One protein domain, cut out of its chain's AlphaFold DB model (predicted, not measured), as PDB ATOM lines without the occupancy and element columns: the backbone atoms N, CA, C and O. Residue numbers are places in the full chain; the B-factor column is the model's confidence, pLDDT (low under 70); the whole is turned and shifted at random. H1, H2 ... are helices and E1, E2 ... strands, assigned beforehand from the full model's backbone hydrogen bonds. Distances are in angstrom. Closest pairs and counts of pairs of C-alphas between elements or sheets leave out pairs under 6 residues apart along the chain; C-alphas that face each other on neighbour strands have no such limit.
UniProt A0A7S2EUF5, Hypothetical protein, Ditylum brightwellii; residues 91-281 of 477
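This is residues 91 to 281 of the 477 residues of the protein "Hypothetical protein" of Ditylum brightwellii (UniProt A0A7S2EUF5). Two strongly twisted sheets, E1 E2 E4 E5 E8 E9 with the long strands E1, E2 and E5, and E3 E6 E7 E10 E11 E12 with the long strands E7 and E12, join mainly at two places, from E5 to E6 and between E8 and E12, and have few contacts with each other elsewhere. E5 runs on from the first sheet into E6 of the second, E8 and E12 come close together, and the one short helix, H1, sits beside E1. The printed part has 191 residues, with the order E1 to E8, H1, E9 to E12; the class is mostly strand. Both sheets are branched, the first mixed, the second antiparallel. The whole is compact, with a radius of gyration of the C-alphas of 18.0 A and spans of 58 by 39 by 35 A.

E1, residues 91 to 107, bends by 77 degrees at residue 103. It forms an antiparallel hairpin with E2, residues 112 to 122, at 150 degrees, with N 99 and O 119 2.9 A apart. On the other side of E1 are two parallel neighbours: E8, residues 204 to 210, with N 94 and O 207 at 2.8 A, and E9, residues 243 to 245, with N 244 and O 105 at 3.1 A. E2 is antiparallel to E5, residues 163 to 173, with N 118 and O 168 at 2.7 A. E5 forms a hairpin with the edge strand E4, residues 153 to 160, with N 156 and O 167 at 2.8 A. E5 runs on into E6, residues 175 to 182, at 56 degrees. E7, residues 185 to 196, is antiparallel to E6, N 177 and O 189 at 2.9 A; to E3, residues 141 to 143, N 142 and O 195 at 2.8 A; and to E12, residues 267 to 279, N 190 and O 275 at 2.9 A. On the other side of E12 are E10, residues 248 to 250, N 249 and O 278 at 2.8 A, and E11, residues 256 to 262, N 258 and O 272 at 2.9 A. The closest C-alphas of E8 and E12 are those of Asp 209 and Cys 268, 4.8 A apart. H1, residues 235 to 242, is at the first sheet's level, at a height of 1.4 A, and only grazes the second; every O i to N i+4 pair in it is within hydrogen-bond range.

E1 begins at C-alpha 91 (13.046, 15.867, -54.188) and is 40.9 A long. E2 is 29.8 A, E5 29.7 A, E7 36.2 A and E12 37.6 A long; E12 ends at C-alpha 279 (-14.510, 41.356, -26.034).

The C-alphas of Gly 129 and Phe 183, the two farthest apart, are 60.5 A apart. The printed part has no cut. The links E2 to E3 and E8 to H1 are long. The mean pLDDT of the printed part is 77.5; residues 125 to 136, 148 to 163 and 212 to 235 are under 70.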
ATOM      1  N   ARG A  91      14.115  15.057 -54.772       84.88
ATOM      2  CA  ARG A  91      13.046  15.867 -54.188       84.88
ATOM      3  C   ARG A  91      11.936  16.014 -55.214       84.88
ATOM      4  O   ARG A  91      12.175  16.504 -56.312       84.88
ATOM      5  N   VAL A  92      10.731  15.608 -54.838       88.00
ATOM      6  CA  VAL A  92       9.539  15.692 -55.683       88.00
ATOM      7  C   VAL A  92       8.526  16.576 -54.978       88.00
ATOM      8  O   VAL A  92       8.078  16.263 -53.877       88.00
ATOM      9  N   THR A  93       8.160  17.686 -55.604       86.25
ATOM     10  CA  THR A  93       7.071  18.530 -55.116       86.25
ATOM     11  C   THR A  93       5.734  17.902 -55.500       86.25
ATOM     12  O   THR A  93       5.537  17.516 -56.653       86.25
ATOM     13  N   VAL A  94       4.828  17.778 -54.534       87.38
ATOM     14  CA  VAL A  94       3.524  17.137 -54.702       87.38
ATOM     15  C   VAL A  94       2.418  18.154 -54.447       87.38
ATOM     16  O   VAL A  94       2.358  18.702 -53.346       87.38
ATOM     17  N   PRO A  95       1.523  18.383 -55.415       86.62
ATOM     18  CA  PRO A  95       0.370  19.236 -55.203       86.62
ATOM     19  C   PRO A  95      -0.606  18.635 -54.182       86.62
ATOM     20  O   PRO A  95      -1.031  17.482 -54.301       86.62
ATOM     21  N   VAL A  96      -0.992  19.446 -53.198       86.19
ATOM     22  CA  VAL A  96      -1.935  19.092 -52.132       86.19
ATOM     23  C   VAL A  96      -3.025  20.146 -52.045       86.19
ATOM     24  O   VAL A  96      -2.735  21.333 -51.972       86.19
ATOM     25  N   GLN A  97      -4.283  19.732 -51.993       85.44
ATOM     26  CA  GLN A  97      -5.404  20.631 -51.755       85.44
ATOM     27  C   GLN A  97      -6.033  20.336 -50.400       85.44
ATOM     28  O   GLN A  97      -6.369  19.193 -50.102       85.44
ATOM     29  N   ASN A  98      -6.208  21.383 -49.594       85.38
ATOM     30  CA  ASN A  98      -6.831  21.288 -48.280       85.38
ATOM     31  C   ASN A  98      -8.172  22.019 -48.267       85.38
ATOM     32  O   ASN A  98      -8.267  23.150 -48.741       85.38
ATOM     33  N   TYR A  99      -9.179  21.398 -47.659       81.50
ATOM     34  CA  TYR A  99     -10.475  22.015 -47.388       81.50
ATOM     35  C   TYR A  99     -10.723  22.054 -45.881       81.50
ATOM     36  O   TYR A  99     -10.757  21.010 -45.232       81.50
ATOM     37  N   PHE A 100     -10.910  23.255 -45.331       82.50
ATOM     38  CA  PHE A 100     -11.142  23.481 -43.901       82.50
ATOM     39  C   PHE A 100     -12.633  23.682 -43.606       82.50
ATOM     40  O   PHE A 100     -13.203  24.724 -43.924       82.50
ATOM     41  N   TYR A 101     -13.250  22.710 -42.943       81.62
ATOM     42  CA  TYR A 101     -14.630  22.752 -42.462       81.62
ATOM     43  C   TYR A 101     -14.635  23.228 -41.013       81.62
ATOM     44  O   TYR A 101     -14.345  22.460 -40.098       81.62
ATOM     45  N   LEU A 102     -14.921  24.509 -40.793       84.81
ATOM     46  CA  LEU A 102     -14.925  25.087 -39.450       84.81
ATOM     47  C   LEU A 102     -16.294  24.881 -38.809       84.81
ATOM     48  O   LEU A 102     -17.305  25.272 -39.389       84.81
ATOM     49  N   LYS A 103     -16.323  24.292 -37.610       84.19
ATOM     50  CA  LYS A 103     -17.570  24.030 -36.889       84.19
ATOM     51  C   LYS A 103     -17.853  25.115 -35.858       84.19
ATOM     52  O   LYS A 103     -18.907  25.732 -35.905       84.19
ATOM     53  N   HIS A 104     -16.936  25.321 -34.915       87.75
ATOM     54  CA  HIS A 104     -17.026  26.373 -33.898       87.75
ATOM     55  C   HIS A 104     -15.678  26.601 -33.216       87.75
ATOM     56  O   HIS A 104     -14.799  25.738 -33.259       87.75
ATOM     57  N   ILE A 105     -15.542  27.750 -32.556       90.06
ATOM     58  CA  ILE A 105     -14.475  28.025 -31.595       90.06
ATOM     59  C   ILE A 105     -15.077  27.935 -30.192       90.06
ATOM     60  O   ILE A 105     -16.137  28.502 -29.933       90.06
ATOM     61  N   VAL A 106     -14.420  27.180 -29.317       91.56
ATOM     62  CA  VAL A 106     -14.777  27.005 -27.900       91.56
ATOM     63  C   VAL A 106     -13.581  27.366 -27.036       91.56
ATOM     64  O   VAL A 106     -12.447  27.208 -27.481       91.56
ATOM     65  N   GLY A 107     -13.826  27.801 -25.808       85.88
ATOM     66  CA  GLY A 107     -12.765  28.081 -24.846       85.88
ATOM     67  C   GLY A 107     -13.042  29.301 -23.982       85.88
ATOM     68  O   GLY A 107     -13.986  30.060 -24.235       85.88
ATOM     69  N   ASP A 108     -12.178  29.457 -22.985       78.50
ATOM     70  CA  ASP A 108     -12.188  30.555 -22.021       78.50
ATOM     71  C   ASP A 108     -11.109  31.598 -22.378       78.50
ATOM     72  O   ASP A 108     -10.664  31.666 -23.523       78.50
ATOM     73  N   GLU A 109     -10.744  32.475 -21.436       75.12
ATOM     74  CA  GLU A 109     -10.035  33.731 -21.725       75.12
ATOM     75  C   GLU A 109      -8.704  33.568 -22.478       75.12
ATOM     76  O   GLU A 109      -8.417  34.406 -23.339       75.12
ATOM     77  N   ASP A 110      -7.955  32.500 -22.197       81.31
ATOM     78  CA  ASP A 110      -6.608  32.273 -22.739       81.31
ATOM     79  C   ASP A 110      -6.496  30.994 -23.593       81.31
ATOM     80  O   ASP A 110      -5.591  30.880 -24.418       81.31
ATOM     81  N   ASP A 111      -7.460  30.075 -23.477       88.12
ATOM     82  CA  ASP A 111      -7.408  28.739 -24.086       88.12
ATOM     83  C   ASP A 111      -8.507  28.555 -25.139       88.12
ATOM     84  O   ASP A 111      -9.482  27.819 -24.952       88.12
ATOM     85  N   LEU A 112      -8.356  29.230 -26.279       92.75
ATOM     86  CA  LEU A 112      -9.278  29.065 -27.400       92.75
ATOM     87  C   LEU A 112      -8.908  27.867 -28.270       92.75
ATOM     88  O   LEU A 112      -7.754  27.657 -28.637       92.75
ATOM     89  N   VAL A 113      -9.923  27.107 -28.673       92.06
ATOM     90  CA  VAL A 113      -9.781  25.893 -29.474       92.06
ATOM     91  C   VAL A 113     -10.733  25.931 -30.662       92.06
ATOM     92  O   VAL A 113     -11.951  26.042 -30.519       92.06
ATOM     93  N   LEU A 114     -10.172  25.780 -31.859       92.00
ATOM     94  CA  LEU A 114     -10.916  25.623 -33.098       92.00
ATOM     95  C   LEU A 114     -11.296  24.159 -33.309       92.00
ATOM     96  O   LEU A 114     -10.433  23.289 -33.451       92.00
ATOM     97  N   VAL A 115     -12.598  23.906 -33.402       89.94
ATOM     98  CA  VAL A 115     -13.161  22.594 -33.716       89.94
ATOM     99  C   VAL A 115     -13.651  22.586 -35.158       89.94
ATOM    100  O   VAL A 115     -14.408  23.462 -35.588       89.94
ATOM    101  N   GLY A 116     -13.247  21.573 -35.914       88.75
ATOM    102  CA  GLY A 116     -13.621  21.434 -37.315       88.75
ATOM    103  C   GLY A 116     -13.146  20.127 -37.928       88.75
ATOM    104  O   GLY A 116     -12.869  19.162 -37.223       88.75
ATOM    105  N   SER A 117     -13.038  20.118 -39.251       86.19
ATOM    106  CA  SER A 117     -12.448  19.027 -40.018       86.19
ATOM    107  C   SER A 117     -11.597  19.574 -41.162       86.19
ATOM    108  O   SER A 117     -11.896  20.629 -41.716       86.19
ATOM    109  N   ILE A 118     -10.555  18.846 -41.547       87.56
ATOM    110  CA  ILE A 118      -9.710  19.125 -42.704       87.56
ATOM    111  C   ILE A 118      -9.833  17.955 -43.676       87.56
ATOM    112  O   ILE A 118      -9.698  16.804 -43.274       87.56
ATOM    113  N   ILE A 119     -10.069  18.231 -44.955       85.44
ATOM    114  CA  ILE A 119      -9.944  17.230 -46.020       85.44
ATOM    115  C   ILE A 119      -8.670  17.526 -46.796       85.44
ATOM    116  O   ILE A 119      -8.552  18.609 -47.366       85.44
ATOM    117  N   GLN A 120      -7.751  16.566 -46.826       87.00
ATOM    118  CA  GLN A 120      -6.539  16.595 -47.634       87.00
ATOM    119  C   GLN A 120      -6.752  15.776 -48.905       87.00
ATOM    120  O   GLN A 120      -7.077  14.593 -48.828       87.00
ATOM    121  N   CYS A 121      -6.530  16.392 -50.059       84.19
ATOM    122  CA  CYS A 121      -6.492  15.729 -51.355       84.19
ATOM    123  C   CYS A 121      -5.063  15.798 -51.894       84.19
ATOM    124  O   CYS A 121      -4.538  16.893 -52.110       84.19
ATOM    125  N   VAL A 122      -4.435  14.646 -52.112       83.94
ATOM    126  CA  VAL A 122      -3.076  14.560 -52.657       83.94
ATOM    127  C   VAL A 122      -3.134  14.085 -54.103       83.94
ATOM    128  O   VAL A 122      -3.682  13.017 -54.386       83.94
ATOM    129  N   PHE A 123      -2.546  14.865 -55.014       80.19
ATOM    130  CA  PHE A 123      -2.543  14.570 -56.447       80.19
ATOM    131  C   PHE A 123      -1.140  14.169 -56.898       80.19
ATOM    132  O   PHE A 123      -0.237  14.998 -56.999       80.19
ATOM    133  N   HIS A 124      -0.931  12.889 -57.192       75.94
ATOM    134  CA  HIS A 124       0.336  12.417 -57.736       75.94
ATOM    135  C   HIS A 124       0.116  11.183 -58.622       75.94
ATOM    136  O   HIS A 124      -0.666  10.298 -58.285       75.94
ATOM    137  N   ARG A 125       0.776  11.141 -59.787       65.88
ATOM    138  CA  ARG A 125       0.562  10.083 -60.795       65.88
ATOM    139  C   ARG A 125       1.018   8.702 -60.312       65.88
ATOM    140  O   ARG A 125       0.403   7.708 -60.669       65.88
ATOM    141  N   ASP A 126       2.039   8.659 -59.455       64.19
ATOM    142  CA  ASP A 126       2.651   7.414 -58.974       64.19
ATOM    143  C   ASP A 126       2.115   6.968 -57.596       64.19
ATOM    144  O   ASP A 126       2.751   6.163 -56.915       64.19
ATOM    145  N   ILE A 127       0.958   7.480 -57.138       62.03
ATOM    146  CA  ILE A 127       0.395   7.135 -55.809       62.03
ATOM    147  C   ILE A 127       0.169   5.625 -55.666       62.03
ATOM    148  O   ILE A 127       0.377   5.074 -54.587       62.03
ATOM    149  N   SER A 128      -0.193   4.944 -56.752       58.19
ATOM    150  CA  SER A 128      -0.375   3.491 -56.801       58.19
ATOM    151  C   SER A 128       0.914   2.712 -56.502       58.19
ATOM    152  O   SER A 128       0.841   1.645 -55.904       58.19
ATOM    153  N   GLY A 129       2.090   3.261 -56.830       57.28
ATOM    154  CA  GLY A 129       3.395   2.678 -56.485       57.28
ATOM    155  C   GLY A 129       3.933   3.085 -55.106       57.28
ATOM    156  O   GLY A 129       4.912   2.513 -54.636       57.28
ATOM    157  N   LEU A 130       3.305   4.074 -54.459       57.31
ATOM    158  CA  LEU A 130       3.651   4.601 -53.130       57.31
ATOM    159  C   LEU A 130       2.807   4.001 -52.001       57.31
ATOM    160  O   LEU A 130       2.970   4.384 -50.841       57.31
ATOM    161  N   GLN A 131       1.915   3.062 -52.322       57.00
ATOM    162  CA  GLN A 131       1.221   2.260 -51.326       57.00
ATOM    163  C   GLN A 131       2.236   1.353 -50.618       57.00
ATOM    164  O   GLN A 131       2.497   0.228 -51.032       57.00
ATOM    165  N   ASN A 132       2.833   1.854 -49.536       51.69
ATOM    166  CA  ASN A 132       3.452   0.989 -48.542       51.69
ATOM    167  C   ASN A 132       2.381   0.039 -47.977       51.69
ATOM    168  O   ASN A 132       1.198   0.389 -47.950       51.69
ATOM    169  N   ASN A 133       2.813  -1.126 -47.489       49.88
ATOM    170  CA  ASN A 133       1.972  -2.232 -47.006       49.88
ATOM    171  C   ASN A 133       0.869  -1.857 -45.981       49.88
ATOM    172  O   ASN A 133      -0.027  -2.669 -45.779       49.88
ATOM    173  N   ASP A 134       0.880  -0.646 -45.404       47.50
ATOM    174  CA  ASP A 134      -0.087  -0.165 -44.397       47.50
ATOM    175  C   ASP A 134      -1.006   0.993 -44.851       47.50
ATOM    176  O   ASP A 134      -1.786   1.526 -44.061       47.50
ATOM    177  N   GLY A 135      -0.992   1.365 -46.133       52.84
ATOM    178  CA  GLY A 135      -2.060   2.183 -46.711       52.84
ATOM    179  C   GLY A 135      -1.911   3.708 -46.582       52.84
ATOM    180  O   GLY A 135      -1.952   4.306 -45.507       52.84
ATOM    181  N   LEU A 136      -1.935   4.317 -47.768       57.09
ATOM    182  CA  LEU A 136      -2.065   5.740 -48.098       57.09
ATOM    183  C   LEU A 136      -0.838   6.628 -47.943       57.09
ATOM    184  O   LEU A 136      -0.172   6.664 -46.920       57.09
ATOM    185  N   PHE A 137      -0.616   7.410 -48.998       71.00
ATOM    186  CA  PHE A 137       0.312   8.522 -49.021       71.00
ATOM    187  C   PHE A 137      -0.438   9.792 -48.598       71.00
ATOM    188  O   PHE A 137      -1.200  10.357 -49.386       71.00
ATOM    189  N   ASP A 138      -0.252  10.212 -47.351       81.88
ATOM    190  CA  ASP A 138      -0.717  11.490 -46.820       81.88
ATOM    191  C   ASP A 138       0.453  12.326 -46.278       81.88
ATOM    192  O   ASP A 138       1.580  11.855 -46.094       81.88
ATOM    193  N   PHE A 139       0.190  13.614 -46.072       87.50
ATOM    194  CA  PHE A 139       1.118  14.523 -45.415       87.50
ATOM    195  C   PHE A 139       0.579  14.859 -44.029       87.50
ATOM    196  O   PHE A 139      -0.456  15.516 -43.906       87.50
ATOM    197  N   GLY A 140       1.291  14.426 -42.987       86.75
ATOM    198  CA  GLY A 140       0.915  14.707 -41.603       86.75
ATOM    199  C   GLY A 140       0.868  16.208 -41.309       86.75
ATOM    200  O   GLY A 140       1.695  16.977 -41.806       86.75
ATOM    201  N   TYR A 141      -0.084  16.629 -40.479       89.44
ATOM    202  CA  TYR A 141      -0.245  18.030 -40.097       89.44
ATOM    203  C   TYR A 141       0.581  18.393 -38.862       89.44
ATOM    204  O   TYR A 141       0.659  17.647 -37.885       89.44
ATOM    205  N   ARG A 142       1.132  19.604 -38.883       89.94
ATOM    206  CA  ARG A 142       1.642  20.313 -37.711       89.94
ATOM    207  C   ARG A 142       0.763  21.535 -37.479       89.94
ATOM    208  O   ARG A 142       0.537  22.320 -38.400       89.94
ATOM    209  N   LEU A 143       0.256  21.677 -36.263       90.69
ATOM    210  CA  LEU A 143      -0.640  22.753 -35.852       90.69
ATOM    211  C   LEU A 143       0.085  23.599 -34.806       90.69
ATOM    212  O   LEU A 143       0.536  23.069 -33.796       90.69
ATOM    213  N   ASN A 144       0.259  24.894 -35.074       89.12
ATOM    214  CA  ASN A 144       1.089  25.804 -34.268       89.12
ATOM    215  C   ASN A 144       2.479  25.224 -33.966       89.12
ATOM    216  O   ASN A 144       2.965  25.289 -32.844       89.12
ATOM    217  N   GLU A 145       3.106  24.630 -34.985       82.69
ATOM    218  CA  GLU A 145       4.451  24.034 -34.919       82.69
ATOM    219  C   GLU A 145       4.551  22.742 -34.087       82.69
ATOM    220  O   GLU A 145       5.568  22.044 -34.167       82.69
ATOM    221  N   VAL A 146       3.472  22.348 -33.408       81.25
ATOM    222  CA  VAL A 146       3.336  21.073 -32.701       81.25
ATOM    223  C   VAL A 146       2.832  20.007 -33.672       81.25
ATOM    224  O   VAL A 146       1.903  20.233 -34.449       81.25
ATOM    225  N   ALA A 147       3.465  18.832 -33.670       71.50
ATOM    226  CA  ALA A 147       2.961  17.692 -34.429       71.50
ATOM    227  C   ALA A 147       1.594  17.275 -33.870       71.50
ATOM    228  O   ALA A 147       1.437  17.101 -32.662       71.50
ATOM    229  N   ALA A 148       0.595  17.150 -34.741       68.94
ATOM    230  CA  ALA A 148      -0.746  16.792 -34.315       68.94
ATOM    231  C   ALA A 148      -0.835  15.268 -34.125       68.94
ATOM    232  O   ALA A 148      -0.998  14.531 -35.094       68.94
ATOM    233  N   TYR A 149      -0.667  14.804 -32.885       63.16
ATOM    234  CA  TYR A 149      -0.879  13.404 -32.495       63.16
ATOM    235  C   TYR A 149      -2.368  13.122 -32.199       63.16
ATOM    236  O   TYR A 149      -3.182  14.049 -32.193       63.16
ATOM    237  N   ASP A 150      -2.710  11.846 -31.978       54.50
ATOM    238  CA  ASP A 150      -4.072  11.266 -31.976       54.50
ATOM    239  C   ASP A 150      -5.135  11.997 -31.122       54.50
ATOM    240  O   ASP A 150      -6.328  11.887 -31.407       54.50
ATOM    241  N   ASP A 151      -4.743  12.807 -30.135       57.50
ATOM    242  CA  ASP A 151      -5.673  13.598 -29.311       57.50
ATOM    243  C   ASP A 151      -6.237  14.839 -30.038       57.50
ATOM    244  O   ASP A 151      -7.281  15.383 -29.662       57.50
ATOM    245  N   VAL A 152      -5.548  15.305 -31.086       60.12
ATOM    246  CA  VAL A 152      -5.842  16.552 -31.814       60.12
ATOM    247  C   VAL A 152      -6.468  16.282 -33.184       60.12
ATOM    248  O   VAL A 152      -7.265  17.105 -33.658       60.12
ATOM    249  N   LEU A 153      -6.136  15.142 -33.809       62.94
ATOM    250  CA  LEU A 153      -6.654  14.738 -35.115       62.94
ATOM    251  C   LEU A 153      -7.220  13.314 -35.121       62.94
ATOM    252  O   LEU A 153      -6.472  12.351 -35.016       62.94
ATOM    253  N   VAL A 154      -8.530  13.166 -35.363       61.12
ATOM    254  CA  VAL A 154      -9.145  11.843 -35.594       61.12
ATOM    255  C   VAL A 154      -9.272  11.599 -37.091       61.12
ATOM    256  O   VAL A 154      -9.964  12.332 -37.801       61.12
ATOM    257  N   MET A 155      -8.612  10.558 -37.584       63.38
ATOM    258  CA  MET A 155      -8.491  10.280 -39.012       63.38
ATOM    259  C   MET A 155      -9.603   9.343 -39.516       63.38
ATOM    260  O   MET A 155      -9.868   8.294 -38.934       63.38
ATOM    261  N   ARG A 156     -10.237   9.696 -40.638       58.47
ATOM    262  CA  ARG A 156     -11.107   8.810 -41.430       58.47
ATOM    263  C   ARG A 156     -10.637   8.830 -42.885       58.47
ATOM    264  O   ARG A 156     -10.446   9.899 -43.461       58.47
ATOM    265  N   LYS A 157     -10.414   7.653 -43.474       63.03
ATOM    266  CA  LYS A 157      -9.747   7.505 -44.780       63.03
ATOM    267  C   LYS A 157     -10.717   7.021 -45.860       63.03
ATOM    268  O   LYS A 157     -11.440   6.055 -45.632       63.03
ATOM    269  N   GLU A 158     -10.667   7.638 -47.042       57.62
ATOM    270  CA  GLU A 158     -11.316   7.148 -48.266       57.62
ATOM    271  C   GLU A 158     -10.311   7.180 -49.430       57.62
ATOM    272  O   GLU A 158      -9.725   8.212 -49.746       57.62
ATOM    273  N   VAL A 159     -10.093   6.041 -50.087       57.22
ATOM    274  CA  VAL A 159      -9.095   5.907 -51.164       57.22
ATOM    275  C   VAL A 159      -9.794   5.824 -52.510       57.22
ATOM    276  O   VAL A 159     -10.759   5.077 -52.650       57.22
ATOM    277  N   SER A 160      -9.288   6.543 -53.510       56.84
ATOM    278  CA  SER A 160      -9.725   6.427 -54.902       56.84
ATOM    279  C   SER A 160      -8.524   6.194 -55.823       56.84
ATOM    280  O   SER A 160      -7.403   6.576 -55.496       56.84
ATOM    281  N   GLU A 161      -8.748   5.598 -56.996       53.06
ATOM    282  CA  GLU A 161      -7.711   5.381 -58.020       53.06
ATOM    283  C   GLU A 161      -7.093   6.694 -58.540       53.06
ATOM    284  O   GLU A 161      -5.949   6.697 -58.986       53.06
ATOM    285  N   LYS A 162      -7.811   7.825 -58.437       55.88
ATOM    286  CA  LYS A 162      -7.392   9.145 -58.956       55.88
ATOM    287  C   LYS A 162      -6.643  10.030 -57.941       55.88
ATOM    288  O   LYS A 162      -6.262  11.151 -58.272       55.88
ATOM    289  N   GLY A 163      -6.450   9.564 -56.705       66.06
ATOM    290  CA  GLY A 163      -5.781  10.322 -55.642       66.06
ATOM    291  C   GLY A 163      -6.145   9.855 -54.234       66.06
ATOM    292  O   GLY A 163      -7.123   9.133 -54.025       66.06
ATOM    293  N   ALA A 164      -5.360  10.286 -53.247       73.56
ATOM    294  CA  ALA A 164      -5.641  10.015 -51.838       73.56
ATOM    295  C   ALA A 164      -6.473  11.155 -51.239       73.56
ATOM    296  O   ALA A 164      -6.087  12.323 -51.339       73.56
ATOM    297  N   LYS A 165      -7.605  10.808 -50.613       79.88
ATOM    298  CA  LYS A 165      -8.451  11.739 -49.867       79.88
ATOM    299  C   LYS A 165      -8.487  11.331 -48.397       79.88
ATOM    300  O   LYS A 165      -9.026  10.288 -48.032       79.88
ATOM    301  N   THR A 166      -7.967  12.187 -47.534       82.44
ATOM    302  CA  THR A 166      -7.925  11.918 -46.095       82.44
ATOM    303  C   THR A 166      -8.725  12.976 -45.355       82.44
ATOM    304  O   THR A 166      -8.501  14.171 -45.535       82.44
ATOM    305  N   LEU A 167      -9.688  12.544 -44.538       83.94
ATOM    306  CA  LEU A 167     -10.458  13.412 -43.654       83.94
ATOM    307  C   LEU A 167      -9.847  13.353 -42.253       83.94
ATOM    308  O   LEU A 167      -9.706  12.284 -41.663       83.94
ATOM    309  N   PHE A 168      -9.556  14.518 -41.698       84.31
ATOM    310  CA  PHE A 168      -9.066  14.695 -40.343       84.31
ATOM    311  C   PHE A 168     -10.096  15.506 -39.567       84.31
ATOM    312  O   PHE A 168     -10.443  16.608 -39.974       84.31
ATOM    313  N   GLN A 169     -10.607  14.994 -38.456       84.44
ATOM    314  CA  GLN A 169     -11.316  15.834 -37.487       84.44
ATOM    315  C   GLN A 169     -10.274  16.629 -36.719       84.44
ATOM    316  O   GLN A 169      -9.255  16.060 -36.371       84.44
ATOM    317  N   MET A 170     -10.502  17.911 -36.463       86.19
ATOM    318  CA  MET A 170      -9.515  18.808 -35.871       86.19
ATOM    319  C   MET A 170     -10.042  19.465 -34.604       86.19
ATOM    320  O   MET A 170     -11.131  20.040 -34.603       86.19
ATOM    321  N   ARG A 171      -9.215  19.436 -33.556       89.38
ATOM    322  CA  ARG A 171      -9.375  20.222 -32.331       89.38
ATOM    323  C   ARG A 171      -8.085  20.997 -32.051       89.38
ATOM    324  O   ARG A 171      -7.241  20.551 -31.287       89.38
ATOM    325  N   ALA A 172      -7.910  22.137 -32.713       90.25
ATOM    326  CA  ALA A 172      -6.642  22.861 -32.727       90.25
ATOM    327  C   ALA A 172      -6.632  24.041 -31.742       90.25
ATOM    328  O   ALA A 172      -7.543  24.869 -31.819       90.25
ATOM    329  N   PRO A 173      -5.622  24.173 -30.863       92.69
ATOM    330  CA  PRO A 173      -5.473  25.368 -30.039       92.69
ATOM    331  C   PRO A 173      -5.195  26.594 -30.919       92.69
ATOM    332  O   PRO A 173      -4.574  26.491 -31.980       92.69
ATOM    333  N   LEU A 174      -5.667  27.758 -30.489       94.25
ATOM    334  CA  LEU A 174      -5.463  29.033 -31.165       94.25
ATOM    335  C   LEU A 174      -4.509  29.900 -30.354       94.25
ATOM    336  O   LEU A 174      -4.684  30.059 -29.152       94.25
ATOM    337  N   ASN A 175      -3.550  30.521 -31.031       94.69
ATOM    338  CA  ASN A 175      -2.685  31.514 -30.406       94.69
ATOM    339  C   ASN A 175      -3.413  32.859 -30.385       94.69
ATOM    340  O   ASN A 175      -3.806  33.366 -31.443       94.69
ATOM    341  N   LEU A 176      -3.606  33.410 -29.190       94.00
ATOM    342  CA  LEU A 176      -4.236  34.705 -28.970       94.00
ATOM    343  C   LEU A 176      -3.193  35.820 -28.930       94.00
ATOM    344  O   LEU A 176      -2.349  35.866 -28.044       94.00
ATOM    345  N   ASP A 177      -3.320  36.767 -29.853       93.50
ATOM    346  CA  ASP A 177      -2.457  37.940 -29.947       93.50
ATOM    347  C   ASP A 177      -3.276  39.233 -29.895       93.50
ATOM    348  O   ASP A 177      -4.443  39.286 -30.299       93.50
ATOM    349  N   VAL A 178      -2.654  40.319 -29.435       92.12
ATOM    350  CA  VAL A 178      -3.263  41.654 -29.445       92.12
ATOM    351  C   VAL A 178      -3.017  42.323 -30.794       92.12
ATOM    352  O   VAL A 178      -1.897  42.710 -31.108       92.12
ATOM    353  N   TYR A 179      -4.075  42.496 -31.587       93.38
ATOM    354  CA  TYR A 179      -3.994  43.144 -32.899       93.38
ATOM    355  C   TYR A 179      -4.120  44.666 -32.811       93.38
ATOM    356  O   TYR A 179      -3.461  45.405 -33.542       93.38
ATOM    357  N   PHE A 180      -4.976  45.150 -31.916       91.19
ATOM    358  CA  PHE A 180      -5.126  46.572 -31.636       91.19
ATOM    359  C   PHE A 180      -5.441  46.768 -30.164       91.19
ATOM    360  O   PHE A 180      -6.320  46.102 -29.618       91.19
ATOM    361  N   HIS A 181      -4.742  47.708 -29.544       89.19
ATOM    362  CA  HIS A 181      -5.006  48.134 -28.184       89.19
ATOM    363  C   HIS A 181      -4.871  49.648 -28.118       89.19
ATOM    364  O   HIS A 181      -3.815  50.203 -28.420       89.19
ATOM    365  N   SER A 182      -5.966  50.313 -27.781       87.12
ATOM    366  CA  SER A 182      -5.999  51.752 -27.555       87.12
ATOM    367  C   SER A 182      -7.015  51.993 -26.463       87.12
ATOM    368  O   SER A 182      -8.205  51.706 -26.629       87.12
ATOM    369  N   PHE A 183      -6.519  52.491 -25.333       85.50
ATOM    370  CA  PHE A 183      -7.327  52.698 -24.144       85.50
ATOM    371  C   PHE A 183      -8.052  51.394 -23.727       85.50
ATOM    372  O   PHE A 183      -7.467  50.314 -23.791       85.50
ATOM    373  N   ILE A 184      -9.325  51.464 -23.330       82.56
ATOM    374  CA  ILE A 184     -10.143  50.300 -22.945       82.56
ATOM    375  C   ILE A 184     -10.534  49.382 -24.117       82.56
ATOM    376  O   ILE A 184     -11.153  48.346 -23.886       82.56
ATOM    377  N   PHE A 185     -10.220  49.747 -25.365       87.56
ATOM    378  CA  PHE A 185     -10.618  48.977 -26.542       87.56
ATOM    379  C   PHE A 185      -9.526  48.004 -26.959       87.56
ATOM    380  O   PHE A 185      -8.360  48.383 -27.140       87.56
ATOM    381  N   LYS A 186      -9.920  46.749 -27.186       88.56
ATOM    382  CA  LYS A 186      -9.008  45.694 -27.622       88.56
ATOM    383  C   LYS A 186      -9.599  44.933 -28.803       88.56
ATOM    384  O   LYS A 186     -10.744  44.497 -28.786       88.56
ATOM    385  N   VAL A 187      -8.797  44.753 -29.846       92.06
ATOM    386  CA  VAL A 187      -9.056  43.758 -30.889       92.06
ATOM    387  C   VAL A 187      -7.998  42.686 -30.751       92.06
ATOM    388  O   VAL A 187      -6.800  42.977 -30.758       92.06
ATOM    389  N   LEU A 188      -8.458  41.453 -30.628       93.50
ATOM    390  CA  LEU A 188      -7.619  40.275 -30.541       93.50
ATOM    391  C   LEU A 188      -7.601  39.554 -31.884       93.50
ATOM    392  O   LEU A 188      -8.548  39.630 -32.674       93.50
ATOM    393  N   THR A 189      -6.526  38.824 -32.124       95.19
ATOM    394  CA  THR A 189      -6.439  37.848 -33.200       95.19
ATOM    395  C   THR A 189      -6.228  36.472 -32.614       95.19
ATOM    396  O   THR A 189      -5.256  36.261 -31.903       95.19
ATOM    397  N   ALA A 190      -7.116  35.540 -32.942       95.62
ATOM    398  CA  ALA A 190      -6.911  34.126 -32.666       95.62
ATOM    399  C   ALA A 190      -6.360  33.472 -33.932       95.62
ATOM    400  O   ALA A 190      -6.981  33.548 -34.997       95.62
ATOM    401  N   THR A 191      -5.172  32.885 -33.846       95.44
ATOM    402  CA  THR A 191      -4.444  32.383 -35.012       95.44
ATOM    403  C   THR A 191      -4.205  30.884 -34.931       95.44
ATOM    404  O   THR A 191      -3.897  30.343 -33.874       95.44
ATOM    405  N   LEU A 192      -4.352  30.210 -36.073       94.56
ATOM    406  CA  LEU A 192      -3.970  28.815 -36.257       94.56
ATOM    407  C   LEU A 192      -2.985  28.726 -37.406       94.56
ATOM    408  O   LEU A 192      -3.299  29.107 -38.533       94.56
ATOM    409  N   THR A 193      -1.815  28.171 -37.139       93.94
ATOM    410  CA  THR A 193      -0.830  27.873 -38.173       93.94
ATOM    411  C   THR A 193      -0.900  26.396 -38.524       93.94
ATOM    412  O   THR A 193      -0.748  25.552 -37.649       93.94
ATOM    413  N   VAL A 194      -1.119  26.086 -39.798       91.88
ATOM    414  CA  VAL A 194      -1.229  24.724 -40.322       91.88
ATOM    415  C   VAL A 194      -0.078  24.483 -41.288       91.88
ATOM    416  O   VAL A 194       0.073  25.198 -42.276       91.88
ATOM    417  N   GLU A 195       0.739  23.477 -41.011       92.81
ATOM    418  CA  GLU A 195       1.887  23.097 -41.832       92.81
ATOM    419  C   GLU A 195       1.794  21.620 -42.217       92.81
ATOM    420  O   GLU A 195       1.478  20.766 -41.391       92.81
ATOM    421  N   LEU A 196       2.056  21.319 -43.488       91.50
ATOM    422  CA  LEU A 196       2.155  19.956 -43.992       91.50
ATOM    423  C   LEU A 196       3.587  19.442 -43.852       91.50
ATOM    424  O   LEU A 196       4.540  20.066 -44.322       91.50
ATOM    425  N   SER A 197       3.726  18.274 -43.236       91.06
ATOM    426  CA  SER A 197       5.009  17.600 -43.051       91.06
ATOM    427  C   SER A 197       5.518  17.028 -44.368       91.06
ATOM    428  O   SER A 197       4.739  16.658 -45.241       91.06
ATOM    429  N   THR A 198       6.834  16.920 -44.516       89.75
ATOM    430  CA  THR A 198       7.441  16.239 -45.663       89.75
ATOM    431  C   THR A 198       7.324  14.728 -45.507       89.75
ATOM    432  O   THR A 198       7.565  14.202 -44.422       89.75
ATOM    433  N   SER A 199       6.999  14.027 -46.590       86.56
ATOM    434  CA  SER A 199       6.951  12.562 -46.599       86.56
ATOM    435  C   SER A 199       8.243  12.002 -47.190       86.56
ATOM    436  O   SER A 199       8.776  12.526 -48.173       86.56
ATOM    437  N   HIS A 200       8.781  10.950 -46.580       83.94
ATOM    438  CA  HIS A 200      10.040  10.338 -46.992       83.94
ATOM    439  C   HIS A 200       9.814   8.880 -47.377       83.94
ATOM    440  O   HIS A 200       9.247   8.109 -46.609       83.94
ATOM    441  N   THR A 201      10.330   8.489 -48.538       80.69
ATOM    442  CA  THR A 201      10.515   7.082 -48.898       80.69
ATOM    443  C   THR A 201      11.996   6.728 -48.882       80.69
ATOM    444  O   THR A 201      12.861   7.581 -48.658       80.69
ATOM    445  N   SER A 202      12.306   5.450 -49.110       79.00
ATOM    446  CA  SER A 202      13.685   4.955 -49.178       79.00
ATOM    447  C   SER A 202      14.538   5.706 -50.210       79.00
ATOM    448  O   SER A 202      15.729   5.905 -49.980       79.00
ATOM    449  N   SER A 203      13.935   6.166 -51.310       81.44
ATOM    450  CA  SER A 203      14.631   6.805 -52.434       81.44
ATOM    451  C   SER A 203      14.262   8.271 -52.674       81.44
ATOM    452  O   SER A 203      15.087   9.019 -53.199       81.44
ATOM    453  N   LYS A 204      13.059   8.714 -52.286       84.50
ATOM    454  CA  LYS A 204      12.533  10.043 -52.625       84.50
ATOM    455  C   LYS A 204      12.108  10.824 -51.387       84.50
ATOM    456  O   LYS A 204      11.756  10.270 -50.347       84.50
ATOM    457  N   THR A 205      12.150  12.146 -51.500       86.75
ATOM    458  CA  THR A 205      11.545  13.061 -50.527       86.75
ATOM    459  C   THR A 205      10.428  13.827 -51.206       86.75
ATOM    460  O   THR A 205      10.669  14.543 -52.176       86.75
ATOM    461  N   PHE A 206       9.219  13.689 -50.680       88.50
ATOM    462  CA  PHE A 206       8.040  14.357 -51.194       88.50
ATOM    463  C   PHE A 206       7.759  15.622 -50.389       88.50
ATOM    464  O   PHE A 206       7.598  15.586 -49.164       88.50
ATOM    465  N   LEU A 207       7.728  16.747 -51.092       90.25
ATOM    466  CA  LEU A 207       7.484  18.067 -50.532       90.25
ATOM    467  C   LEU A 207       6.048  18.481 -50.864       90.25
ATOM    468  O   LEU A 207       5.747  18.643 -52.045       90.25
ATOM    469  N   PRO A 208       5.160  18.661 -49.876       90.88
ATOM    470  CA  PRO A 208       3.808  19.117 -50.153       90.88
ATOM    471  C   PRO A 208       3.830  20.558 -50.661       90.88
ATOM    472  O   PRO A 208       4.568  21.400 -50.141       90.88
ATOM    473  N   ASP A 209       3.002  20.843 -51.655       88.00
ATOM    474  CA  ASP A 209       2.760  22.179 -52.179       88.00
ATOM    475  C   ASP A 209       1.260  22.442 -52.200       88.00
ATOM    476  O   ASP A 209       0.506  21.823 -52.952       88.00
ATOM    477  N   LEU A 210       0.822  23.320 -51.303       85.88
ATOM    478  CA  LEU A 210      -0.566  23.696 -51.115       85.88
ATOM    479  C   LEU A 210      -1.063  24.401 -52.371       85.88
ATOM    480  O   LEU A 210      -0.785  25.579 -52.607       85.88
ATOM    481  N   LEU A 211      -1.844  23.670 -53.158       74.25
ATOM    482  CA  LEU A 211      -2.544  24.216 -54.294       74.25
ATOM    483  C   LEU A 211      -3.608  25.184 -53.815       74.25
ATOM    484  O   LEU A 211      -4.453  24.876 -52.967       74.25
ATOM    485  N   LEU A 212      -3.586  26.358 -54.432       64.56
ATOM    486  CA  LEU A 212      -4.686  27.279 -54.304       64.56
ATOM    487  C   LEU A 212      -5.846  26.754 -55.156       64.56
ATOM    488  O   LEU A 212      -5.703  26.619 -56.369       64.56
ATOM    489  N   ALA A 213      -6.983  26.448 -54.527       50.75
ATOM    490  CA  ALA A 213      -8.154  25.835 -55.154       50.75
ATOM    491  C   ALA A 213      -8.661  26.621 -56.379       50.75
ATOM    492  O   ALA A 213      -9.322  26.051 -57.242       50.75
ATOM    493  N   LYS A 214      -8.348  27.925 -56.475       51.88
ATOM    494  CA  LYS A 214      -8.595  28.776 -57.650       51.88
ATOM    495  C   LYS A 214      -7.478  29.821 -57.823       51.88
ATOM    496  O   LYS A 214      -6.759  30.145 -56.881       51.88
ATOM    497  N   LYS A 215      -7.419  30.440 -59.015       46.41
ATOM    498  CA  LYS A 215      -6.606  31.643 -59.345       46.41
ATOM    499  C   LYS A 215      -6.755  32.796 -58.336       46.41
ATOM    500  O   LYS A 215      -5.909  33.684 -58.294       46.41
ATOM    501  N   ASP A 216      -7.841  32.805 -57.566       43.81
ATOM    502  CA  ASP A 216      -8.091  33.766 -56.498       43.81
ATOM    503  C   ASP A 216      -7.732  33.135 -55.140       43.81
ATOM    504  O   ASP A 216      -8.369  32.173 -54.704       43.81
ATOM    505  N   LEU A 217      -6.716  33.715 -54.487       43.38
ATOM    506  CA  LEU A 217      -6.053  33.311 -53.230       43.38
ATOM    507  C   LEU A 217      -7.003  33.063 -52.037       43.38
ATOM    508  O   LEU A 217      -6.582  32.563 -50.996       43.38
ATOM    509  N   ARG A 218      -8.279  33.436 -52.166       42.38
ATOM    510  CA  ARG A 218      -9.302  33.427 -51.110       42.38
ATOM    511  C   ARG A 218     -10.113  32.125 -51.023       42.38
ATOM    512  O   ARG A 218     -10.882  31.974 -50.082       42.38
ATOM    513  N   HIS A 219      -9.939  31.187 -51.958       45.22
ATOM    514  CA  HIS A 219     -10.773  29.975 -52.078       45.22
ATOM    515  C   HIS A 219     -10.236  28.715 -51.386       45.22
ATOM    516  O   HIS A 219     -10.795  27.636 -51.547       45.22
ATOM    517  N   ASN A 220      -9.168  28.820 -50.605       46.44
ATOM    518  CA  ASN A 220      -8.515  27.634 -50.043       46.44
ATOM    519  C   ASN A 220      -9.014  27.223 -48.656       46.44
ATOM    520  O   ASN A 220      -8.628  26.185 -48.132       46.44
ATOM    521  N   ALA A 221      -9.862  28.044 -48.051       42.53
ATOM    522  CA  ALA A 221     -10.689  27.638 -46.935       42.53
ATOM    523  C   ALA A 221     -12.132  27.873 -47.369       42.53
ATOM    524  O   ALA A 221     -12.676  28.961 -47.183       42.53
ATOM    525  N   SER A 222     -12.754  26.875 -47.999       45.41
ATOM    526  CA  SER A 222     -14.211  26.855 -48.065       45.41
ATOM    527  C   SER A 222     -14.699  26.578 -46.651       45.41
ATOM    528  O   SER A 222     -14.805  25.423 -46.243       45.41
ATOM    529  N   ILE A 223     -14.943  27.636 -45.886       51.19
ATOM    530  CA  ILE A 223     -15.604  27.527 -44.591       51.19
ATOM    531  C   ILE A 223     -17.031  27.121 -44.905       51.19
ATOM    532  O   ILE A 223     -17.898  27.955 -45.159       51.19
ATOM    533  N   ARG A 224     -17.249  25.816 -45.004       50.53
ATOM    534  CA  ARG A 224     -18.577  25.264 -45.168       50.53
ATOM    535  C   ARG A 224     -19.130  25.119 -43.767       50.53
ATOM    536  O   ARG A 224     -18.670  24.280 -42.997       50.53
ATOM    537  N   ILE A 225     -20.060  25.998 -43.438       52.25
ATOM    538  CA  ILE A 225     -20.826  25.888 -42.208       52.25
ATOM    539  C   ILE A 225     -21.947  24.905 -42.504       52.25
ATOM    540  O   ILE A 225     -22.653  25.065 -43.497       52.25
ATOM    541  N   ASP A 226     -22.075  23.869 -41.675       47.41
ATOM    542  CA  ASP A 226     -23.040  22.771 -41.858       47.41
ATOM    543  C   ASP A 226     -24.509  23.232 -41.890       47.41
ATOM    544  O   ASP A 226     -25.411  22.458 -42.209       47.41
ATOM    545  N   THR A 227     -24.783  24.502 -41.597       45.91
ATOM    546  CA  THR A 227     -26.075  25.105 -41.888       45.91
ATOM    547  C   THR A 227     -26.176  25.309 -43.393       45.91
ATOM    548  O   THR A 227     -25.587  26.257 -43.910       45.91
ATOM    549  N   ASN A 228     -26.916  24.442 -44.097       42.16
ATOM    550  CA  ASN A 228     -27.399  24.719 -45.453       42.16
ATOM    551  C   ASN A 228     -27.861  26.180 -45.500       42.16
ATOM    552  O   ASN A 228     -28.884  26.481 -44.873       42.16
ATOM    553  N   PRO A 229     -27.129  27.097 -46.163       45.34
ATOM    554  CA  PRO A 229     -27.544  28.474 -46.184       45.34
ATOM    555  C   PRO A 229     -28.763  28.544 -47.073       45.34
ATOM    556  O   PRO A 229     -28.657  28.582 -48.298       45.34
ATOM    557  N   LEU A 230     -29.942  28.524 -46.454       45.53
ATOM    558  CA  LEU A 230     -31.125  29.053 -47.099       45.53
ATOM    559  C   LEU A 230     -30.729  30.441 -47.630       45.53
ATOM    560  O   LEU A 230     -30.075  31.199 -46.902       45.53
ATOM    561  N   PRO A 231     -31.037  30.769 -48.895       45.19
ATOM    562  CA  PRO A 231     -30.753  32.092 -49.428       45.19
ATOM    563  C   PRO A 231     -31.371  33.130 -48.484       45.19
ATOM    564  O   PRO A 231     -32.590  33.191 -48.344       45.19
ATOM    565  N   GLY A 232     -30.518  33.884 -47.782       52.34
ATOM    566  CA  GLY A 232     -30.935  34.807 -46.726       52.34
ATOM    567  C   GLY A 232     -30.405  34.529 -45.314       52.34
ATOM    568  O   GLY A 232     -30.777  35.292 -44.427       52.34
ATOM    569  N   ILE A 233     -29.549  33.517 -45.072       51.78
ATOM    570  CA  ILE A 233     -28.891  33.383 -43.754       51.78
ATOM    571  C   ILE A 233     -28.186  34.694 -43.394       51.78
ATOM    572  O   ILE A 233     -27.274  35.161 -44.085       51.78
ATOM    573  N   VAL A 234     -28.634  35.276 -42.285       65.56
ATOM    574  CA  VAL A 234     -28.085  36.495 -41.708       65.56
ATOM    575  C   VAL A 234     -26.707  36.140 -41.154       65.56
ATOM    576  O   VAL A 234     -26.551  35.147 -40.449       65.56
ATOM    577  N   ILE A 235     -25.679  36.940 -41.456       67.94
ATOM    578  CA  ILE A 235     -24.296  36.760 -40.953       67.94
ATOM    579  C   ILE A 235     -24.262  36.547 -39.424       67.94
ATOM    580  O   ILE A 235     -23.341  35.927 -38.897       67.94
ATOM    581  N   GLU A 236     -25.270  37.046 -38.715       72.31
ATOM    582  CA  GLU A 236     -25.478  36.873 -37.280       72.31
ATOM    583  C   GLU A 236     -25.757  35.423 -36.865       72.31
ATOM    584  O   GLU A 236     -25.197  34.978 -35.868       72.31
ATOM    585  N   ASP A 237     -26.539  34.660 -37.631       70.88
ATOM    586  CA  ASP A 237     -26.812  33.246 -37.332       70.88
ATOM    587  C   ASP A 237     -25.543  32.412 -37.487       70.88
ATOM    588  O   ASP A 237     -25.218  31.559 -36.658       70.88
ATOM    589  N   LEU A 238     -24.771  32.732 -38.526       70.81
ATOM    590  CA  LEU A 238     -23.460  32.152 -38.737       70.81
ATOM    591  C   LEU A 238     -22.525  32.457 -37.559       70.81
ATOM    592  O   LEU A 238     -21.939  31.533 -36.994       70.81
ATOM    593  N   LYS A 239     -22.422  33.727 -37.149       76.75
ATOM    594  CA  LYS A 239     -21.639  34.103 -35.965       76.75
ATOM    595  C   LYS A 239     -22.071  33.301 -34.744       76.75
ATOM    596  O   LYS A 239     -21.225  32.656 -34.146       76.75
ATOM    597  N   ARG A 240     -23.371  33.241 -34.441       78.62
ATOM    598  CA  ARG A 240     -23.901  32.482 -33.295       78.62
ATOM    599  C   ARG A 240     -23.591  30.988 -33.357       78.62
ATOM    600  O   ARG A 240     -23.387  30.370 -32.323       78.62
ATOM    601  N   SER A 241     -23.575  30.389 -34.547       75.62
ATOM    602  CA  SER A 241     -23.253  28.963 -34.690       75.62
ATOM    603  C   SER A 241     -21.765  28.657 -34.490       75.62
ATOM    604  O   SER A 241     -21.423  27.630 -33.898       75.62
ATOM    605  N   MET A 242     -20.890  29.547 -34.972       78.25
ATOM    606  CA  MET A 242     -19.439  29.405 -34.850       78.25
ATOM    607  C   MET A 242     -18.923  29.837 -33.479       78.25
ATOM    608  O   MET A 242     -17.873  29.357 -33.052       78.25
ATOM    609  N   ASP A 243     -19.631  30.746 -32.818       81.19
ATOM    610  CA  ASP A 243     -19.224  31.341 -31.558       81.19
ATOM    611  C   ASP A 243     -19.795  30.584 -30.365       81.19
ATOM    612  O   ASP A 243     -20.985  30.644 -30.059       81.19
ATOM    613  N   LYS A 244     -18.916  29.845 -29.694       84.88
ATOM    614  CA  LYS A 244     -19.186  29.238 -28.391       84.88
ATOM    615  C   LYS A 244     -18.174  29.720 -27.353       84.88
ATOM    616  O   LYS A 244     -17.886  28.995 -26.401       84.88
ATOM    617  N   MET A 245     -17.594  30.898 -27.570       87.88
ATOM    618  CA  MET A 245     -16.667  31.531 -26.642       87.88
ATOM    619  C   MET A 245     -17.467  32.277 -25.571       87.88
ATOM    620  O   MET A 245     -18.516  32.853 -25.848       87.88
ATOM    621  N   ALA A 246     -16.980  32.274 -24.329       84.56
ATOM    622  CA  ALA A 246     -17.660  32.979 -23.241       84.56
ATOM    623  C   ALA A 246     -17.348  34.488 -23.229       84.56
ATOM    624  O   ALA A 246     -18.222  35.312 -22.960       84.56
ATOM    625  N   LYS A 247     -16.088  34.850 -23.506       86.38
ATOM    626  CA  LYS A 247     -15.560  36.218 -23.350       86.38
ATOM    627  C   LYS A 247     -15.502  37.020 -24.646       86.38
ATOM    628  O   LYS A 247     -15.574  38.248 -24.614       86.38
ATOM    629  N   TYR A 248     -15.330  36.346 -25.773       89.50
ATOM    630  CA  TYR A 248     -15.037  36.990 -27.047       89.50
ATOM    631  C   TYR A 248     -16.184  36.817 -28.034       89.50
ATOM    632  O   TYR A 248     -16.891  35.823 -27.984       89.50
ATOM    633  N   ASP A 249     -16.327  37.784 -28.936       89.94
ATOM    634  CA  ASP A 249     -17.234  37.747 -30.080       89.94
ATOM    635  C   ASP A 249     -16.438  37.946 -31.374       89.94
ATOM    636  O   ASP A 249     -15.443  38.685 -31.430       89.94
ATOM    637  N   PHE A 250     -16.891  37.318 -32.454       88.94
ATOM    638  CA  PHE A 250     -16.312  37.530 -33.770       88.94
ATOM    639  C   PHE A 250     -16.630  38.926 -34.302       88.94
ATOM    640  O   PHE A 250     -17.783  39.302 -34.543       88.94
ATOM    641  N   ILE A 251     -15.587  39.655 -34.706       89.00
ATOM    642  CA  ILE A 251     -15.775  40.794 -35.613       89.00
ATOM    643  C   ILE A 251     -16.318  40.265 -36.946       89.00
ATOM    644  O   ILE A 251     -17.314  40.773 -37.466       89.00
ATOM    645  N   THR A 252     -15.728  39.184 -37.461       84.88
ATOM    646  CA  THR A 252     -16.178  38.469 -38.660       84.88
ATOM    647  C   THR A 252     -16.021  36.956 -38.468       84.88
ATOM    648  O   THR A 252     -14.988  36.537 -37.948       84.88
ATOM    649  N   PRO A 253     -16.998  36.132 -38.898       78.56
ATOM    650  CA  PRO A 253     -16.880  34.671 -38.816       78.56
ATOM    651  C   PRO A 253     -15.879  34.101 -39.838       78.56
ATOM    652  O   PRO A 253     -15.536  32.925 -39.795       78.56
ATOM    653  N   PHE A 254     -15.392  34.930 -40.768       82.69
ATOM    654  CA  PHE A 254     -14.500  34.514 -41.846       82.69
ATOM    655  C   PHE A 254     -13.027  34.851 -41.517       82.69
ATOM    656  O   PHE A 254     -12.656  36.032 -41.558       82.69
ATOM    657  N   PRO A 255     -12.152  33.868 -41.219       85.81
ATOM    658  CA  PRO A 255     -10.722  34.074 -40.999       85.81
ATOM    659  C   PRO A 255      -9.976  34.582 -42.234       85.81
ATOM    660  O   PRO A 255     -10.422  34.459 -43.378       85.81
ATOM    661  N   THR A 256      -8.832  35.245 -42.028       84.88
ATOM    662  CA  THR A 256      -7.874  35.518 -43.117       84.88
ATOM    663  C   THR A 256      -7.018  34.284 -43.278       84.88
ATOM    664  O   THR A 256      -6.694  33.634 -42.290       84.88
ATOM    665  N   VAL A 257      -6.663  33.976 -44.520       83.06
ATOM    666  CA  VAL A 257      -5.791  32.851 -44.836       83.06
ATOM    667  C   VAL A 257      -4.547  33.400 -45.513       83.06
ATOM    668  O   VAL A 257      -4.643  34.031 -46.563       83.06
ATOM    669  N   GLU A 258      -3.398  33.184 -44.888       85.56
ATOM    670  CA  GLU A 258      -2.089  33.608 -45.381       85.56
ATOM    671  C   GLU A 258      -1.259  32.376 -45.739       85.56
ATOM    672  O   GLU A 258      -1.248  31.401 -44.992       85.56
ATOM    673  N   TYR A 259      -0.574  32.412 -46.880       85.62
ATOM    674  CA  TYR A 259       0.266  31.321 -47.376       85.62
ATOM    675  C   TYR A 259       1.737  31.687 -47.242       85.62
ATOM    676  O   TYR A 259       2.137  32.783 -47.639       85.62
ATOM    677  N   PHE A 260       2.541  30.760 -46.730       86.50
ATOM    678  CA  PHE A 260       3.978  30.946 -46.569       86.50
ATOM    679  C   PHE A 260       4.709  30.108 -47.611       86.50
ATOM    680  O   PHE A 260       4.762  28.881 -47.526       86.50
ATOM    681  N   TYR A 261       5.277  30.798 -48.599       85.69
ATOM    682  CA  TYR A 261       6.135  30.189 -49.607       85.69
ATOM    683  C   TYR A 261       7.572  30.103 -49.087       85.69
ATOM    684  O   TYR A 261       8.188  31.127 -48.779       85.69
ATOM    685  N   ASP A 262       8.119  28.891 -49.006       85.44
ATOM    686  CA  ASP A 262       9.521  28.677 -48.667       85.44
ATOM    687  C   ASP A 262      10.366  28.748 -49.944       85.44
ATOM    688  O   ASP A 262      10.462  27.788 -50.708       85.44
ATOM    689  N   ALA A 263      11.026  29.886 -50.163       83.00
ATOM    690  CA  ALA A 263      11.899  30.085 -51.320       83.00
ATOM    691  C   ALA A 263      13.118  29.142 -51.346       83.00
ATOM    692  O   ALA A 263      13.670  28.903 -52.417       83.00
ATOM    693  N   LYS A 264      13.552  28.598 -50.198       87.69
ATOM    694  CA  LYS A 264      14.683  27.656 -50.134       87.69
ATOM    695  C   LYS A 264      14.267  26.257 -50.573       87.69
ATOM    696  O   LYS A 264      15.062  25.541 -51.178       87.69
ATOM    697  N   ARG A 265      13.046  25.852 -50.222       83.81
ATOM    698  CA  ARG A 265      12.485  24.542 -50.582       83.81
ATOM    699  C   ARG A 265      11.695  24.569 -51.892       83.81
ATOM    700  O   ARG A 265      11.492  23.515 -52.483       83.81
ATOM    701  N   GLY A 266      11.307  25.753 -52.356       83.00
ATOM    702  CA  GLY A 266      10.547  25.954 -53.584       83.00
ATOM    703  C   GLY A 266       9.087  25.513 -53.484       83.00
ATOM    704  O   GLY A 266       8.499  25.202 -54.515       83.00
ATOM    705  N   ASN A 267       8.511  25.445 -52.279       87.19
ATOM    706  CA  ASN A 267       7.156  24.941 -52.037       87.19
ATOM    707  C   ASN A 267       6.372  25.791 -51.022       87.19
ATOM    708  O   ASN A 267       6.939  26.511 -50.198       87.19
ATOM    709  N   CYS A 268       5.046  25.676 -51.060       89.56
ATOM    710  CA  CYS A 268       4.115  26.296 -50.125       89.56
ATOM    711  C   CYS A 268       3.492  25.225 -49.220       89.56
ATOM    712  O   CYS A 268       2.471  24.641 -49.551       89.56
ATOM    713  N   SER A 269       4.092  24.930 -48.068       91.19
ATOM    714  CA  SER A 269       3.596  23.868 -47.165       91.19
ATOM    715  C   SER A 269       2.844  24.391 -45.940       91.19
ATOM    716  O   SER A 269       2.234  23.603 -45.219       91.19
ATOM    717  N   LYS A 270       2.870  25.706 -45.700       91.25
ATOM    718  CA  LYS A 270       2.384  26.340 -44.470       91.25
ATOM    719  C   LYS A 270       1.340  27.408 -44.786       91.25
ATOM    720  O   LYS A 270       1.544  28.246 -45.667       91.25
ATOM    721  N   CYS A 271       0.236  27.405 -44.045       90.50
ATOM    722  CA  CYS A 271      -0.764  28.465 -44.066       90.50
ATOM    723  C   CYS A 271      -1.143  28.914 -42.647       90.50
ATOM    724  O   CYS A 271      -1.019  28.158 -41.687       90.50
ATOM    725  N   LYS A 272      -1.588  30.164 -42.502       90.69
ATOM    726  CA  LYS A 272      -2.059  30.743 -41.237       90.69
ATOM    727  C   LYS A 272      -3.493  31.219 -41.393       90.69
ATOM    728  O   LYS A 272      -3.791  32.030 -42.267       90.69
ATOM    729  N   LEU A 273      -4.364  30.722 -40.528       91.06
ATOM    730  CA  LEU A 273      -5.733  31.179 -40.347       91.06
ATOM    731  C   LEU A 273      -5.743  32.220 -39.226       91.06
ATOM    732  O   LEU A 273      -5.175  31.974 -38.167       91.06
ATOM    733  N   THR A 274      -6.374  33.373 -39.437       91.94
ATOM    734  CA  THR A 274      -6.500  34.412 -38.400       91.94
ATOM    735  C   THR A 274      -7.942  34.879 -38.264       91.94
ATOM    736  O   THR A 274      -8.529  35.401 -39.215       91.94
ATOM    737  N   PHE A 275      -8.507  34.713 -37.073       92.94
ATOM    738  CA  PHE A 275      -9.822  35.213 -36.689       92.94
ATOM    739  C   PHE A 275      -9.666  36.530 -35.937       92.94
ATOM    740  O   PHE A 275      -8.784  36.654 -35.093       92.94
ATOM    741  N   TYR A 276     -10.534  37.498 -36.224       93.12
ATOM    742  CA  TYR A 276     -10.555  38.775 -35.513       93.12
ATOM    743  C   TYR A 276     -11.656  38.755 -34.465       93.12
ATOM    744  O   TYR A 276     -12.839  38.634 -34.802       93.12
ATOM    745  N   LEU A 277     -11.244  38.901 -33.213       93.38
ATOM    746  CA  LEU A 277     -12.089  38.818 -32.037       93.38
ATOM    747  C   LEU A 277     -12.143  40.171 -31.324       93.38
ATOM    748  O   LEU A 277     -11.217  40.982 -31.400       93.38
ATOM    749  N   ARG A 278     -13.239  40.404 -30.617       91.06
ATOM    750  CA  ARG A 278     -13.432  41.524 -29.689       91.06
ATOM    751  C   ARG A 278     -14.003  40.985 -28.386       91.06
ATOM    752  O   ARG A 278     -14.625  39.931 -28.398       91.06
ATOM    753  N   ASP A 279     -13.821  41.695 -27.283       87.62
ATOM    754  CA  ASP A 279     -14.510  41.356 -26.034       87.62
ATOM    755  C   ASP A 279     -16.025  41.580 -26.212       87.62
ATOM    756  O   ASP A 279     -16.444  42.589 -26.790       87.62
ATOM    757  N   VAL A 280     -16.858  40.652 -25.730       83.19
ATOM    758  CA  VAL A 280     -18.326  40.792 -25.746       83.19
ATOM    759  C   VAL A 280     -18.742  42.101 -25.070       83.19
ATOM    760  O   VAL A 280     -19.627  42.808 -25.562       83.19
ATOM    761  N   LYS A 281     -18.046  42.487 -23.991       76.25
ATOM    762  CA  LYS A 281     -18.304  43.741 -23.274       76.25
ATOM    763  C   LYS A 281     -17.987  44.982 -24.121       76.25
ATOM    764  O   LYS A 281     -18.596  46.024 -23.906       76.25
TER     765      LYS A 281